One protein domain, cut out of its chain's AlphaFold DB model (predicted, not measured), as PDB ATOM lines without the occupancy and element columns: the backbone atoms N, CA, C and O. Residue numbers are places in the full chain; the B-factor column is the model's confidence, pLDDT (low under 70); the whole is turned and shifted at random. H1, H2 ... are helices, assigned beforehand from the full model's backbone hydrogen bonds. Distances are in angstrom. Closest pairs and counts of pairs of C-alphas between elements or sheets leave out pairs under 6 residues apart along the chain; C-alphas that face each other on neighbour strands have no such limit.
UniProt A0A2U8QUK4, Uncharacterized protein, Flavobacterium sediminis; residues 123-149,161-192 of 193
ATOM      1  N   MET A 123     -30.688   8.117  41.120       68.56
ATOM      2  CA  MET A 123     -29.751   8.714  42.085       68.56
ATOM      3  C   MET A 123     -30.395   9.751  43.013       68.56
ATOM      4  O   MET A 123     -30.168   9.706  44.217       68.56
ATOM      5  N   THR A 124     -31.222  10.652  42.488       68.88
ATOM      6  CA  THR A 124     -31.919  11.680  43.276       68.88
ATOM      7  C   THR A 124     -32.924  11.052  44.238       68.88
ATOM      8  O   THR A 124     -32.876  11.332  45.431       68.88
ATOM      9  N   VAL A 125     -33.749  10.107  43.762       70.50
ATOM     10  CA  VAL A 125     -34.673   9.353  44.637       70.50
ATOM     11  C   VAL A 125     -33.900   8.636  45.738       70.50
ATOM     12  O   VAL A 125     -34.361   8.532  46.874       70.50
ATOM     13  N   PHE A 126     -32.717   8.123  45.399       74.81
ATOM     14  CA  PHE A 126     -31.892   7.379  46.332       74.81
ATOM     15  C   PHE A 126     -31.352   8.284  47.427       74.81
ATOM     16  O   PHE A 126     -31.485   7.943  48.596       74.81
ATOM     17  N   GLN A 127     -30.793   9.437  47.061       72.50
ATOM     18  CA  GLN A 127     -30.262  10.411  48.012       72.50
ATOM     19  C   GLN A 127     -31.356  10.953  48.942       72.50
ATOM     20  O   GLN A 127     -31.146  11.015  50.150       72.50
ATOM     21  N   GLU A 128     -32.546  11.252  48.412       71.44
ATOM     22  CA  GLU A 128     -33.684  11.743  49.203       71.44
ATOM     23  C   GLU A 128     -34.202  10.705  50.214       71.44
ATOM     24  O   GLU A 128     -34.661  11.068  51.296       71.44
ATOM     25  N   ASN A 129     -34.096   9.411  49.896       76.12
ATOM     26  CA  ASN A 129     -34.656   8.323  50.707       76.12
ATOM     27  C   ASN A 129     -33.579   7.415  51.333       76.12
ATOM     28  O   ASN A 129     -33.877   6.325  51.829       76.12
ATOM     29  N   VAL A 130     -32.311   7.842  51.335       72.50
ATOM     30  CA  VAL A 130     -31.181   7.040  51.835       72.50
ATOM     31  C   VAL A 130     -31.320   6.720  53.326       72.50
ATOM     32  O   VAL A 130     -30.901   5.657  53.798       72.50
ATOM     33  N   SER A 131     -31.959   7.627  54.064       73.62
ATOM     34  CA  SER A 131     -32.255   7.508  55.491       73.62
ATOM     35  C   SER A 131     -33.167   6.315  55.799       73.62
ATOM     36  O   SER A 131     -32.982   5.658  56.821       73.62
ATOM     37  N   ASP A 132     -34.075   5.962  54.882       74.44
ATOM     38  CA  ASP A 132     -35.028   4.855  55.051       74.44
ATOM     39  C   ASP A 132     -34.386   3.473  54.843       74.44
ATOM     40  O   ASP A 132     -34.965   2.438  55.189       74.44
ATOM     41  N   LEU A 133     -33.176   3.432  54.276       75.75
ATOM     42  CA  LEU A 133     -32.476   2.195  53.923       75.75
ATOM     43  C   LEU A 133     -31.553   1.670  55.031       75.75
ATOM     44  O   LEU A 133     -30.988   0.586  54.869       75.75
ATOM     45  N   ASN A 134     -31.413   2.381  56.162       79.25
ATOM     46  CA  ASN A 134     -30.551   1.987  57.289       79.25
ATOM     47  C   ASN A 134     -29.166   1.490  56.824       79.25
ATOM     48  O   ASN A 134     -28.708   0.407  57.198       79.25
ATOM     49  N   LEU A 135     -28.530   2.252  55.932       80.94
ATOM     50  CA  LEU A 135     -27.245   1.879  55.347       80.94
ATOM     51  C   LEU A 135     -26.114   1.971  56.371       80.94
ATOM     52  O   LEU A 135     -26.067   2.897  57.186       80.94
ATOM     53  N   THR A 136     -25.160   1.053  56.268       83.06
ATOM     54  CA  THR A 136     -23.892   1.140  57.004       83.06
ATOM     55  C   THR A 136     -23.037   2.298  56.479       83.06
ATOM     56  O   THR A 136     -23.166   2.694  55.320       83.06
ATOM     57  N   GLU A 137     -22.120   2.832  57.292       80.62
ATOM     58  CA  GLU A 137     -21.203   3.900  56.849       80.62
ATOM     59  C   GLU A 137     -20.361   3.500  55.629       80.62
ATOM     60  O   GLU A 137     -20.066   4.335  54.778       80.62
ATOM     61  N   VAL A 138     -20.014   2.214  55.510       82.00
ATOM     62  CA  VAL A 138     -19.271   1.675  54.363       82.00
ATOM     63  C   VAL A 138     -20.111   1.736  53.086       82.00
ATOM     64  O   VAL A 138     -19.613   2.154  52.045       82.00
ATOM     65  N   GLN A 139     -21.396   1.374  53.166       78.88
ATOM     66  CA  GLN A 139     -22.318   1.464  52.030       78.88
ATOM     67  C   GLN A 139     -22.563   2.921  51.626       78.88
ATOM     68  O   GLN A 139     -22.521   3.227  50.441       78.88
ATOM     69  N   LYS A 140     -22.752   3.823  52.601       78.31
ATOM     70  CA  LYS A 140     -22.925   5.263  52.343       78.31
ATOM     71  C   LYS A 140     -21.735   5.841  51.578       78.31
ATOM     72  O   LYS A 140     -21.928   6.379  50.499       78.31
ATOM     73  N   LYS A 141     -20.507   5.597  52.052       79.25
ATOM     74  CA  LYS A 141     -19.285   6.041  51.360       79.25
ATOM     75  C   LYS A 141     -19.147   5.464  49.951       79.25
ATOM     76  O   LYS A 141     -18.707   6.163  49.047       79.25
ATOM     77  N   ALA A 142     -19.505   4.194  49.751       78.81
ATOM     78  CA  ALA A 142     -19.455   3.574  48.429       78.81
ATOM     79  C   ALA A 142     -20.441   4.230  47.448       78.81
ATOM     80  O   ALA A 142     -20.115   4.399  46.276       78.81
ATOM     81  N   ILE A 143     -21.626   4.611  47.931       76.62
ATOM     82  CA  ILE A 143     -22.631   5.317  47.137       76.62
ATOM     83  C   ILE A 143     -22.193   6.753  46.855       76.62
ATOM     84  O   ILE A 143     -22.235   7.155  45.698       76.62
ATOM     85  N   ASP A 144     -21.712   7.483  47.862       74.38
ATOM     86  CA  ASP A 144     -21.249   8.865  47.699       74.38
ATOM     87  C   ASP A 144     -20.148   8.952  46.634       74.38
ATOM     88  O   ASP A 144     -20.255   9.763  45.719       74.38
ATOM     89  N   ASN A 145     -19.176   8.031  46.664       75.38
ATOM     90  CA  ASN A 145     -18.113   7.937  45.657       75.38
ATOM     91  C   ASN A 145     -18.634   7.623  44.243       75.38
ATOM     92  O   ASN A 145     -18.039   8.058  43.263       75.38
ATOM     93  N   PHE A 146     -19.714   6.843  44.114       70.94
ATOM     94  CA  PHE A 146     -20.319   6.541  42.812       70.94
ATOM     95  C   PHE A 146     -21.115   7.736  42.269       70.94
ATOM     96  O   PHE A 146     -21.211   7.929  41.058       70.94
ATOM     97  N   THR A 147     -21.709   8.525  43.168       64.75
ATOM     98  CA  THR A 147     -22.504   9.708  42.825       64.75
ATOM     99  C   THR A 147     -21.706  11.009  42.790       64.75
ATOM    100  O   THR A 147     -22.297  12.061  42.554       64.75
ATOM    101  N   ASP A 148     -20.393  10.939  43.015       64.62
ATOM    102  CA  ASP A 148     -19.512  12.097  43.070       64.62
ATOM    103  C   ASP A 148     -19.493  12.826  41.713       64.62
ATOM    104  O   ASP A 148     -19.065  12.243  40.707       64.62
ATOM    105  N   PRO A 149     -19.958  14.089  41.654       55.62
ATOM    106  CA  PRO A 149     -19.994  14.859  40.419       55.62
ATOM    107  C   PRO A 149     -18.609  15.083  39.800       55.62
ATOM    108  O   PRO A 149     -18.538  15.287  38.590       55.62
ATOM    109  N   GLN A 161     -29.590   7.318  30.596       64.44
ATOM    110  CA  GLN A 161     -30.225   6.004  30.745       64.44
ATOM    111  C   GLN A 161     -29.203   4.899  31.014       64.44
ATOM    112  O   GLN A 161     -29.501   3.928  31.716       64.44
ATOM    113  N   LYS A 162     -28.001   5.028  30.447       72.00
ATOM    114  CA  LYS A 162     -26.899   4.102  30.709       72.00
ATOM    115  C   LYS A 162     -26.404   4.253  32.149       72.00
ATOM    116  O   LYS A 162     -26.278   3.249  32.846       72.00
ATOM    117  N   LYS A 163     -26.232   5.491  32.620       70.94
ATOM    118  CA  LYS A 163     -25.836   5.782  34.008       70.94
ATOM    119  C   LYS A 163     -26.873   5.334  35.039       70.94
ATOM    120  O   LYS A 163     -26.496   4.763  36.058       70.94
ATOM    121  N   GLU A 164     -28.166   5.495  34.757       71.12
ATOM    122  CA  GLU A 164     -29.236   4.965  35.618       71.12
ATOM    123  C   GLU A 164     -29.157   3.438  35.777       71.12
ATOM    124  O   GLU A 164     -29.327   2.922  36.882       71.12
ATOM    125  N   LYS A 165     -28.870   2.708  34.690       75.75
ATOM    126  CA  LYS A 165     -28.712   1.246  34.732       75.75
ATOM    127  C   LYS A 165     -27.472   0.823  35.513       75.75
ATOM    128  O   LYS A 165     -27.569  -0.086  36.330       75.75
ATOM    129  N   GLU A 166     -26.339   1.488  35.287       79.44
ATOM    130  CA  GLU A 166     -25.100   1.234  36.035       79.44
ATOM    131  C   GLU A 166     -25.313   1.459  37.540       79.44
ATOM    132  O   GLU A 166     -24.914   0.627  38.355       79.44
ATOM    133  N   PHE A 167     -26.017   2.532  37.912       80.12
ATOM    134  CA  PHE A 167     -26.351   2.807  39.305       80.12
ATOM    135  C   PHE A 167     -27.316   1.765  39.893       80.12
ATOM    136  O   PHE A 167     -27.132   1.313  41.021       80.12
ATOM    137  N   GLU A 168     -28.323   1.315  39.140       81.12
ATOM    138  CA  GLU A 168     -29.238   0.268  39.607       81.12
ATOM    139  C   GLU A 168     -28.525  -1.079  39.829       81.12
ATOM    140  O   GLU A 168     -28.808  -1.772  40.814       81.12
ATOM    141  N   GLU A 169     -27.590  -1.449  38.950       82.81
ATOM    142  CA  GLU A 169     -26.754  -2.639  39.128       82.81
ATOM    143  C   GLU A 169     -25.814  -2.502  40.329       82.81
ATOM    144  O   GLU A 169     -25.699  -3.442  41.123       82.81
ATOM    145  N   PHE A 170     -25.220  -1.323  40.523       84.88
ATOM    146  CA  PHE A 170     -24.399  -1.008  41.688       84.88
ATOM    147  C   PHE A 170     -25.188  -1.113  43.004       84.88
ATOM    148  O   PHE A 170     -24.726  -1.720  43.973       84.88
ATOM    149  N   LEU A 171     -26.420  -0.602  43.051       84.19
ATOM    150  CA  LEU A 171     -27.276  -0.744  44.231       84.19
ATOM    151  C   LEU A 171     -27.667  -2.203  44.484       84.19
ATOM    152  O   LEU A 171     -27.786  -2.620  45.633       84.19
ATOM    153  N   LYS A 172     -27.844  -3.004  43.431       84.12
ATOM    154  CA  LYS A 172     -28.164  -4.432  43.557       84.12
ATOM    155  C   LYS A 172     -26.997  -5.255  44.116       84.12
ATOM    156  O   LYS A 172     -27.253  -6.286  44.737       84.12
ATOM    157  N   SER A 173     -25.751  -4.832  43.890       83.62
ATOM    158  CA  SER A 173     -24.555  -5.478  44.449       83.62
ATOM    159  C   SER A 173     -24.181  -4.954  45.841       83.62
ATOM    160  O   SER A 173     -23.638  -5.710  46.643       83.62
ATOM    161  N   THR A 174     -24.504  -3.693  46.142       83.38
ATOM    162  CA  THR A 174     -24.109  -3.012  47.389       83.38
ATOM    163  C   THR A 174     -25.139  -3.162  48.513       83.38
ATOM    164  O   THR A 174     -24.775  -3.239  49.691       83.38
ATOM    165  N   LEU A 175     -26.431  -3.196  48.177       86.12
ATOM    166  CA  LEU A 175     -27.517  -3.344  49.145       86.12
ATOM    167  C   LEU A 175     -27.826  -4.815  49.415       86.12
ATOM    168  O   LEU A 175     -27.782  -5.660  48.518       86.12
ATOM    169  N   ASP A 176     -28.236  -5.124  50.644       87.00
ATOM    170  CA  ASP A 176     -28.760  -6.451  50.944       87.00
ATOM    171  C   ASP A 176     -30.158  -6.663  50.310       87.00
ATOM    172  O   ASP A 176     -30.833  -5.741  49.839       87.00
ATOM    173  N   LYS A 177     -30.647  -7.911  50.300       85.44
ATOM    174  CA  LYS A 177     -31.946  -8.241  49.676       85.44
ATOM    175  C   LYS A 177     -33.133  -7.496  50.305       85.44
ATOM    176  O   LYS A 177     -34.163  -7.346  49.640       85.44
ATOM    177  N   LYS A 178     -33.045  -7.097  51.580       86.19
ATOM    178  CA  LYS A 178     -34.124  -6.388  52.286       86.19
ATOM    179  C   LYS A 178     -34.108  -4.900  51.927       86.19
ATOM    180  O   LYS A 178     -35.147  -4.382  51.525       86.19
ATOM    181  N   GLN A 179     -32.943  -4.265  51.972       84.69
ATOM    182  CA  GLN A 179     -32.680  -2.886  51.565       84.69
ATOM    183  C   GLN A 179     -33.032  -2.680  50.094       84.69
ATOM    184  O   GLN A 179     -33.814  -1.791  49.775       84.69
ATOM    185  N   TYR A 180     -32.587  -3.567  49.199       85.31
ATOM    186  CA  TYR A 180     -32.922  -3.470  47.776       85.31
ATOM    187  C   TYR A 180     -34.434  -3.603  47.515       85.31
ATOM    188  O   TYR A 180     -34.985  -2.948  46.633       85.31
ATOM    189  N   LYS A 181     -35.157  -4.410  48.308       84.94
ATOM    190  CA  LYS A 181     -36.628  -4.486  48.228       84.94
ATOM    191  C   LYS A 181     -37.313  -3.202  48.694       84.94
ATOM    192  O   LYS A 181     -38.298  -2.807  48.073       84.94
ATOM    193  N   ILE A 182     -36.840  -2.586  49.779       84.75
ATOM    194  CA  ILE A 182     -37.350  -1.294  50.267       84.75
ATOM    195  C   ILE A 182     -37.088  -0.222  49.207       84.75
ATOM    196  O   ILE A 182     -38.016   0.460  48.781       84.75
ATOM    197  N   TRP A 183     -35.872  -0.195  48.671       82.75
ATOM    198  CA  TRP A 183     -35.471   0.682  47.581       82.75
ATOM    199  C   TRP A 183     -36.366   0.549  46.342       82.75
ATOM    200  O   TRP A 183     -36.911   1.531  45.845       82.75
ATOM    201  N   LYS A 184     -36.624  -0.679  45.875       83.81
ATOM    202  CA  LYS A 184     -37.537  -0.917  44.747       83.81
ATOM    203  C   LYS A 184     -38.969  -0.455  45.024       83.81
ATOM    204  O   LYS A 184     -39.660  -0.065  44.085       83.81
ATOM    205  N   LYS A 185     -39.437  -0.507  46.278       83.69
ATOM    206  CA  LYS A 185     -40.755   0.031  46.656       83.69
ATOM    207  C   LYS A 185     -40.774   1.557  46.594       83.69
ATOM    208  O   LYS A 185     -41.742   2.098  46.068       83.69
ATOM    209  N   ILE A 186     -39.717   2.213  47.073       80.00
ATOM    210  CA  ILE A 186     -39.538   3.668  46.985       80.00
ATOM    211  C   ILE A 186     -39.525   4.092  45.510       80.00
ATOM    212  O   ILE A 186     -40.389   4.851  45.087       80.00
ATOM    213  N   LEU A 187     -38.666   3.488  44.682       76.12
ATOM    214  CA  LEU A 187     -38.630   3.752  43.237       76.12
ATOM    215  C   LEU A 187     -39.986   3.554  42.556       76.12
ATOM    216  O   LEU A 187     -40.380   4.342  41.702       76.12
ATOM    217  N   LYS A 188     -40.722   2.499  42.923       76.38
ATOM    218  CA  LYS A 188     -42.044   2.235  42.348       76.38
ATOM    219  C   LYS A 188     -43.066   3.308  42.737       76.38
ATOM    220  O   LYS A 188     -43.915   3.624  41.912       76.38
ATOM    221  N   LYS A 189     -42.982   3.862  43.950       72.50
ATOM    222  CA  LYS A 189     -43.826   4.977  44.405       72.50
ATOM    223  C   LYS A 189     -43.550   6.238  43.579       72.50
ATOM    224  O   LYS A 189     -44.487   6.830  43.067       72.50
ATOM    225  N   HIS A 190     -42.275   6.549  43.351       63.56
ATOM    226  CA  HIS A 190     -41.834   7.732  42.601       63.56
ATOM    227  C   HIS A 190     -41.878   7.583  41.064       63.56
ATOM    228  O   HIS A 190     -41.664   8.551  40.343       63.56
ATOM    229  N   SER A 191     -42.149   6.381  40.540       56.53
ATOM    230  CA  SER A 191     -42.297   6.113  39.098       56.53
ATOM    231  C   SER A 191     -43.760   5.948  38.643       56.53
ATOM    232  O   SER A 191     -43.983   5.721  37.451       56.53
ATOM    233  N   LEU A 192     -44.731   5.963  39.567       39.19
ATOM    234  CA  LEU A 192     -46.167   5.751  39.296       39.19
ATOM    235  C   LEU A 192     -47.033   6.999  39.466       39.19
ATOM    236  O   LEU A 192     -48.148   7.026  38.942       39.19
TER     237      LEU A 192
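This is residues 123 to 149 and 161 to 192 of the 193 residues of an uncharacterized protein of Flavobacterium sediminis (UniProt A0A2U8QUK4). Two long helices, H4 and H5, make a V, joined at its point by a tight link; the short helix H1 packs across H5, and H3 runs side by side with H4 in the opposite direction. The form is loosely built, with few close pairs of C-alphas between the helices, and residues 134 to 136 lead from the small helix H2 over to H3. The printed part has 59 residues with five named helices, in the order H1, H2, H3, H4, H5, and no named strand; its class is all helix. By its radius of gyration of the C-alphas, 10.8 A, the whole is compact, and its rounded outline spans 29 by 26 by 19 A.

H4, residues 161 to 174, and H5, residues 177 to 190, are close but not clearly touching; their closest C-alphas, those of Lys 172 and Tyr 180, are 6.4 A apart. They run opposite ways at a shallow tilt of 32 degrees, only just short of steep. H3, residues 137 to 146, is close to H4 but not clearly touching, with the C-alphas of Gln 139 and Thr 174 closest at 6.7 A; the two run opposite ways at a shallow tilt of 18 degrees. H1, residues 123 to 128, touches H5, about perpendicular at 87 degrees, with the C-alphas of Val 125 and Leu 187 closest at 7.0 A. H1 is close to H4 but not clearly touching, the closest C-alphas being those of Met 123 and Phe 167, 7.4 A apart; H1 and H3 are near each other. H2, residues 130 to 133, only just touches H5, with 3 pairs of C-alphas within 8 A; H5 does so with residues 179 to 183 alone, and the closest C-alphas are those of Leu 133 and Gln 179, 5.6 A apart. H1 and H2 meet only through their link. H3 and H5 are apart. In H1, H3, H4 and H5 every O i to N i+4 pair is within hydrogen-bond range; H2 is too short for such a pair.

H4 is 19.9 A long from C-alpha 161 at (-30.225, 6.004, 30.745) to C-alpha 174. H5 is 20.1 A long and ends with C-alpha 190 at (-41.834, 7.732, 42.601). H3 is 14.3 A long, H1 8.7 A and H2 5.4 A; C-alpha 123, where H1 begins, is at (-29.751, 8.714, 42.085).

The two C-alphas farthest apart are those of Val 138 and Leu 192, 31.1 A. Residues 150 to 160 are not printed, and C-alphas 149 and 161 are 16.6 A apart across this cut, which lies in the link from H3 to H4. The links H1 to H2, H2 to H3 and H4 to H5 are tight. The mean pLDDT of the printed part is 76.3; it is under 70 at residues 123 to 124, 147 to 149, 161 and 190 to 192.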